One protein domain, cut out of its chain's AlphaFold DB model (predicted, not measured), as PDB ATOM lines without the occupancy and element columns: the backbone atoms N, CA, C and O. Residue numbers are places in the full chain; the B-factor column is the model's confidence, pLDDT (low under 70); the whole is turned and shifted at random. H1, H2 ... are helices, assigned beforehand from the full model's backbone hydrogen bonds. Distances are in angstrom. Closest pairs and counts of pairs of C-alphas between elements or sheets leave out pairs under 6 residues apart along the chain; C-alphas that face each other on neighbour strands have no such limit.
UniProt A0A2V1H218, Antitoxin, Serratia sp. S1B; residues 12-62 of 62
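AT A GLANCE: This is residues 12 to 62 of the 62 residues of the protein "Antitoxin" of Serratia sp. S1B (UniProt A0A2V1H218). Two long helices, H1 and H2, are the arms of a wide-open V, joined at its base by the link of residues 33 to 40, with an empty gap between the arms. The printed part has 51 residues with two named helices, H1 then H2, and no named strand; its class is all helix. It is extended, with a radius of gyration of the C-alphas of 17.1 A, and flat, spanning 41 by 33 by 13 A.

HOW THE PARTS SIT: Look first at H1, residues 12 to 32, and then at H2, residues 41 to 60: the two are apart. A short link of 8 residues runs between them. In both helices every O i to N i+4 pair is within hydrogen-bond range.

IN THESE COORDINATES: Find C-alpha 12 at (34.426, 24.215, -66.537); from there H1 runs 30.1 A to C-alpha 32 at (49.958, 38.886, -45.365). H2 runs 28.8 A from C-alpha 41 to C-alpha 60 at (25.154, 14.305, -29.762).

THE WHOLE: The two C-alphas farthest apart, those of Ala 14 and Ala 61, are 42.3 A apart. Residues 12 to 62 stand free, and the printed part has no cut. The mean pLDDT of the printed part is 94.8; look at residue 62, the chain's last, for the one value under 70.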
ATOM      1  N   GLU A  12      35.048  23.812 -67.802       90.88
ATOM      2  CA  GLU A  12      34.426  24.215 -66.537       90.88
ATOM      3  C   GLU A  12      35.353  23.966 -65.338       90.88
ATOM      4  O   GLU A  12      35.436  24.804 -64.436       90.88
ATOM      5  N   GLN A  13      36.087  22.846 -65.334       90.00
ATOM      6  CA  GLN A  13      37.097  22.564 -64.314       90.00
ATOM      7  C   GLN A  13      38.239  23.584 -64.363       90.00
ATOM      8  O   GLN A  13      38.616  24.105 -63.313       90.00
ATOM      9  N   ALA A  14      38.737  23.914 -65.558       88.38
ATOM     10  CA  ALA A  14      39.779  24.924 -65.733       88.38
ATOM     11  C   ALA A  14      39.320  26.309 -65.240       88.38
ATOM     12  O   ALA A  14      40.030  26.971 -64.483       88.38
ATOM     13  N   ASP A  15      38.097  26.719 -65.581       92.31
ATOM     14  CA  ASP A  15      37.534  28.000 -65.146       92.31
ATOM     15  C   ASP A  15      37.261  28.018 -63.632       92.31
ATOM     16  O   ASP A  15      37.417  29.045 -62.970       92.31
ATOM     17  N   SER A  16      36.840  26.885 -63.060       91.81
ATOM     18  CA  SER A  16      36.662  26.725 -61.614       91.81
ATOM     19  C   SER A  16      37.993  26.850 -60.878       91.81
ATOM     20  O   SER A  16      38.076  27.558 -59.870       91.81
ATOM     21  N   TYR A  17      39.044  26.230 -61.416       92.38
ATOM     22  CA  TYR A  17      40.392  26.337 -60.885       92.38
ATOM     23  C   TYR A  17      40.920  27.772 -60.957       92.38
ATOM     24  O   TYR A  17      41.399  28.284 -59.950       92.38
ATOM     25  N   ASP A  18      40.768  28.460 -62.090       93.00
ATOM     26  CA  ASP A  18      41.200  29.855 -62.238       93.00
ATOM     27  C   ASP A  18      40.470  30.786 -61.254       93.00
ATOM     28  O   ASP A  18      41.091  31.613 -60.580       93.00
ATOM     29  N   ARG A  19      39.152  30.606 -61.077       95.31
ATOM     30  CA  ARG A  19      38.388  31.341 -60.055       95.31
ATOM     31  C   ARG A  19      38.894  31.046 -58.644       95.31
ATOM     32  O   ARG A  19      39.018  31.974 -57.839       95.31
ATOM     33  N   TYR A  20      39.174  29.780 -58.342       94.69
ATOM     34  CA  TYR A  20      39.718  29.370 -57.051       94.69
ATOM     35  C   TYR A  20      41.100  29.983 -56.801       94.69
ATOM     36  O   TYR A  20      41.306  30.562 -55.737       94.69
ATOM     37  N   ASP A  21      42.018  29.913 -57.768       97.00
ATOM     38  CA  ASP A  21      43.381  30.440 -57.645       97.00
ATOM     39  C   ASP A  21      43.362  31.954 -57.406       97.00
ATOM     40  O   ASP A  21      43.977  32.433 -56.448       97.00
ATOM     41  N   ARG A  22      42.567  32.712 -58.175       97.56
ATOM     42  CA  ARG A  22      42.414  34.164 -57.967       97.56
ATOM     43  C   ARG A  22      41.901  34.494 -56.569       97.56
ATOM     44  O   ARG A  22      42.470  35.348 -55.888       97.56
ATOM     45  N   TRP A  23      40.844  33.815 -56.120       97.75
ATOM     46  CA  TRP A  23      40.306  34.009 -54.773       97.75
ATOM     47  C   TRP A  23      41.324  33.626 -53.691       97.75
ATOM     48  O   TRP A  23      41.475  34.343 -52.697       97.75
ATOM     49  N   PHE A  24      42.040  32.518 -53.879       97.69
ATOM     50  CA  PHE A  24      43.012  32.017 -52.918       97.69
ATOM     51  C   PHE A  24      44.189  32.983 -52.772       97.69
ATOM     52  O   PHE A  24      44.537  33.348 -51.649       97.69
ATOM     53  N   ARG A  25      44.736  33.485 -53.887       98.19
ATOM     54  CA  ARG A  25      45.789  34.511 -53.882       98.19
ATOM     55  C   ARG A  25      45.337  35.789 -53.190       98.19
ATOM     56  O   ARG A  25      46.046  36.265 -52.309       98.19
ATOM     57  N   ALA A  26      44.138  36.287 -53.503       98.19
ATOM     58  CA  ALA A  26      43.584  37.468 -52.841       98.19
ATOM     59  C   ALA A  26      43.427  37.256 -51.322       98.19
ATOM     60  O   ALA A  26      43.729  38.142 -50.521       98.19
ATOM     61  N   ARG A  27      43.006  36.056 -50.899       97.88
ATOM     62  CA  ARG A  27      42.900  35.695 -49.478       97.88
ATOM     63  C   ARG A  27      44.266  35.640 -48.792       97.88
ATOM     64  O   ARG A  27      44.379  36.090 -47.651       97.88
ATOM     65  N   VAL A  28      45.282  35.091 -49.457       97.94
ATOM     66  CA  VAL A  28      46.659  35.034 -48.945       97.94
ATOM     67  C   VAL A  28      47.243  36.438 -48.818       97.94
ATOM     68  O   VAL A  28      47.779  36.775 -47.766       97.94
ATOM     69  N   GLU A  29      47.084  37.283 -49.835       98.31
ATOM     70  CA  GLU A  29      47.555  38.669 -49.810       98.31
ATOM     71  C   GLU A  29      46.897  39.470 -48.679       98.31
ATOM     72  O   GLU A  29      47.584  40.136 -47.904       98.31
ATOM     73  N   ALA A  30      45.581  39.330 -48.497       97.69
ATOM     74  CA  ALA A  30      44.874  39.946 -47.377       97.69
ATOM     75  C   ALA A  30      45.381  39.452 -46.007       97.69
ATOM     76  O   ALA A  30      45.418  40.222 -45.048       97.69
ATOM     77  N   ALA A  31      45.780  38.180 -45.897       95.50
ATOM     78  CA  ALA A  31      46.359  37.632 -44.672       95.50
ATOM     79  C   ALA A  31      47.783  38.153 -44.413       95.50
ATOM     80  O   ALA A  31      48.111  38.449 -43.266       95.50
ATOM     81  N   ILE A  32      48.606  38.307 -45.457       96.50
ATOM     82  CA  ILE A  32      49.958  38.886 -45.365       96.50
ATOM     83  C   ILE A  32      49.885  40.357 -44.940       96.50
ATOM     84  O   ILE A  32      50.622  40.774 -44.052       96.50
ATOM     85  N   ASN A  33      48.957  41.117 -45.523       97.75
ATOM     86  CA  ASN A  33      48.768  42.544 -45.248       97.75
ATOM     87  C   ASN A  33      47.932  42.826 -43.985       97.75
ATOM     88  O   ASN A  33      47.642  43.979 -43.664       97.75
ATOM     89  N   SER A  34      47.510  41.790 -43.258       96.44
ATOM     90  CA  SER A  34      46.690  41.942 -42.059       96.44
ATOM     91  C   SER A  34      47.497  42.551 -40.909       96.44
ATOM     92  O   SER A  34      48.482  41.979 -40.454       96.44
ATOM     93  N   THR A  35      46.998  43.650 -40.340       97.12
ATOM     94  CA  THR A  35      47.557  44.301 -39.138       97.12
ATOM     95  C   THR A  35      47.107  43.657 -37.823       97.12
ATOM     96  O   THR A  35      47.444  44.135 -36.740       97.12
ATOM     97  N   LYS A  36      46.324  42.574 -37.893       94.81
ATOM     98  CA  LYS A  36      45.843  41.854 -36.708       94.81
ATOM     99  C   LYS A  36      47.018  41.291 -35.896       94.81
ATOM    100  O   LYS A  36      48.000  40.834 -36.485       94.81
ATOM    101  N   PRO A  37      46.908  41.262 -34.558       94.19
ATOM    102  CA  PRO A  37      47.949  40.691 -33.718       94.19
ATOM    103  C   PRO A  37      48.151  39.209 -34.041       94.19
ATOM    104  O   PRO A  37      47.196  38.466 -34.280       94.19
ATOM    105  N   ARG A  38      49.414  38.775 -34.026       93.25
ATOM    106  CA  ARG A  38      49.756  37.355 -34.122       93.25
ATOM    107  C   ARG A  38      49.318  36.652 -32.844       93.25
ATOM    108  O   ARG A  38      49.539  37.162 -31.749       93.25
ATOM    109  N   ILE A  39      48.734  35.472 -33.001       94.50
ATOM    110  CA  ILE A  39      48.342  34.615 -31.883       94.50
ATOM    111  C   ILE A  39      49.338  33.456 -31.735       94.50
ATOM    112  O   ILE A  39      49.789  32.919 -32.752       94.50
ATOM    113  N   PRO A  40      49.705  33.061 -30.503       97.50
ATOM    114  CA  PRO A  40      50.535  31.886 -30.263       97.50
ATOM    115  C   PRO A  40      49.875  30.604 -30.778       97.50
ATOM    116  O   PRO A  40      48.650  30.467 -30.759       97.50
ATOM    117  N   HIS A  41      50.696  29.630 -31.173       96.38
ATOM    118  CA  HIS A  41      50.218  28.332 -31.651       96.38
ATOM    119  C   HIS A  41      49.265  27.650 -30.651       96.38
ATOM    120  O   HIS A  41      48.174  27.221 -31.027       96.38
ATOM    121  N   ASP A  42      49.625  27.629 -29.366       97.88
ATOM    122  CA  ASP A  42      48.823  26.984 -28.319       97.88
ATOM    123  C   ASP A  42      47.438  27.616 -28.156       97.88
ATOM    124  O   ASP A  42      46.450  26.917 -27.899       97.88
ATOM    125  N   GLN A  43      47.350  28.933 -28.362       97.50
ATOM    126  CA  GLN A  43      46.087  29.658 -28.330       97.50
ATOM    127  C   GLN A  43      45.183  29.222 -29.491       97.50
ATOM    128  O   GLN A  43      44.029  28.866 -29.252       97.50
ATOM    129  N   VAL A  44      45.714  29.150 -30.721       96.12
ATOM    130  CA  VAL A  44      44.976  28.655 -31.904       96.12
ATOM    131  C   VAL A  44      44.452  27.242 -31.661       96.12
ATOM    132  O   VAL A  44      43.280  26.948 -31.899       96.12
ATOM    133  N   MET A  45      45.314  26.351 -31.169       97.81
ATOM    134  CA  MET A  45      44.957  24.950 -30.963       97.81
ATOM    135  C   MET A  45      43.885  24.783 -29.887       97.81
ATOM    136  O   MET A  45      42.990  23.947 -30.027       97.81
ATOM    137  N   THR A  46      43.937  25.594 -28.833       98.06
ATOM    138  CA  THR A  46      42.907  25.615 -27.786       98.06
ATOM    139  C   THR A  46      41.563  26.076 -28.343       98.06
ATOM    140  O   THR A  46      40.540  25.432 -28.104       98.06
ATOM    141  N   GLU A  47      41.566  27.126 -29.159       97.06
ATOM    142  CA  GLU A  47      40.366  27.660 -29.799       97.06
ATOM    143  C   GLU A  47      39.718  26.643 -30.757       97.06
ATOM    144  O   GLU A  47      38.501  26.440 -30.731       97.06
ATOM    145  N   ILE A  48      40.525  25.945 -31.568       97.44
ATOM    146  CA  ILE A  48      40.042  24.901 -32.486       97.44
ATOM    147  C   ILE A  48      39.440  23.720 -31.715       97.44
ATOM    148  O   ILE A  48      38.342  23.272 -32.059       97.44
ATOM    149  N   ARG A  49      40.118  23.230 -30.668       97.81
ATOM    150  CA  ARG A  49      39.608  22.125 -29.835       97.81
ATOM    151  C   ARG A  49      38.258  22.469 -29.215       97.81
ATOM    152  O   ARG A  49      37.313  21.698 -29.364       97.81
ATOM    153  N   SER A  50      38.141  23.658 -28.624       97.81
ATOM    154  CA  SER A  50      36.894  24.127 -28.011       97.81
ATOM    155  C   SER A  50      35.734  24.165 -29.012       97.81
ATOM    156  O   SER A  50      34.647  23.650 -28.738       97.81
ATOM    157  N   ARG A  51      35.967  24.690 -30.225       97.75
ATOM    158  CA  ARG A  51      34.941  24.708 -31.281       97.75
ATOM    159  C   ARG A  51      34.518  23.312 -31.724       97.75
ATOM    160  O   ARG A  51      33.335  23.089 -31.981       97.75
ATOM    161  N   LEU A  52      35.464  22.382 -31.840       97.25
ATOM    162  CA  LEU A  52      35.167  21.007 -32.230       97.25
ATOM    163  C   LEU A  52      34.337  20.289 -31.160       97.25
ATOM    164  O   LEU A  52      33.365  19.613 -31.488       97.25
ATOM    165  N   GLU A  53      34.683  20.464 -29.889       97.62
ATOM    166  CA  GLU A  53      33.918  19.914 -28.769       97.62
ATOM    167  C   GLU A  53      32.497  20.474 -28.715       97.62
ATOM    168  O   GLU A  53      31.551  19.708 -28.541       97.62
ATOM    169  N   ALA A  54      32.326  21.782 -28.928       96.94
ATOM    170  CA  ALA A  54      31.007  22.403 -28.993       96.94
ATOM    171  C   ALA A  54      30.150  21.792 -30.114       96.94
ATOM    172  O   ALA A  54      29.010  21.400 -29.873       96.94
ATOM    173  N   LYS A  55      30.717  21.624 -31.317       96.38
ATOM    174  CA  LYS A  55      30.021  20.966 -32.437       96.38
ATOM    175  C   LYS A  55      29.639  19.519 -32.122       96.38
ATOM    176  O   LYS A  55      28.528  19.111 -32.438       96.38
ATOM    177  N   ARG A  56      30.529  18.754 -31.484       96.50
ATOM    178  CA  ARG A  56      30.257  17.364 -31.076       96.50
ATOM    179  C   ARG A  56      29.133  17.279 -30.049       96.50
ATOM    180  O   ARG A  56      28.260  16.434 -30.182       96.50
ATOM    181  N   LYS A  57      29.128  18.168 -29.051       95.31
ATOM    182  CA  LYS A  57      28.057  18.233 -28.046       95.31
ATOM    183  C   LYS A  57      26.705  18.554 -28.683       95.31
ATOM    184  O   LYS A  57      25.733  17.896 -28.349       95.31
ATOM    185  N   LEU A  58      26.663  19.509 -29.615       95.12
ATOM    186  CA  LEU A  58      25.442  19.841 -30.358       95.12
ATOM    187  C   LEU A  58      24.927  18.650 -31.170       95.12
ATOM    188  O   LEU A  58      23.747  18.330 -31.100       95.12
ATOM    189  N   HIS A  59      25.821  17.975 -31.894       92.19
ATOM    190  CA  HIS A  59      25.464  16.801 -32.685       92.19
ATOM    191  C   HIS A  59      24.944  15.648 -31.817       92.19
ATOM    192  O   HIS A  59      23.974  15.007 -32.184       92.19
ATOM    193  N   ASN A  60      25.555  15.397 -30.658       90.69
ATOM    194  CA  ASN A  60      25.154  14.305 -29.762       90.69
ATOM    195  C   ASN A  60      23.904  14.619 -28.918       90.69
ATOM    196  O   ASN A  60      23.399  13.732 -28.236       90.69
ATOM    197  N   ALA A  61      23.463  15.878 -28.897       79.44
ATOM    198  CA  ALA A  61      22.236  16.319 -28.237       79.44
ATOM    199  C   ALA A  61      21.031  16.380 -29.197       79.44
ATOM    200  O   ALA A  61      19.938  16.733 -28.754       79.44
ATOM    201  N   SER A  62      21.249  16.090 -30.487       62.88
ATOM    202  CA  SER A  62      20.218  15.953 -31.528       62.88
ATOM    203  C   SER A  62      19.893  14.480 -31.751       62.88
ATOM    204  O   SER A  62      18.718  14.196 -32.062       62.88
TER     205      SER A  62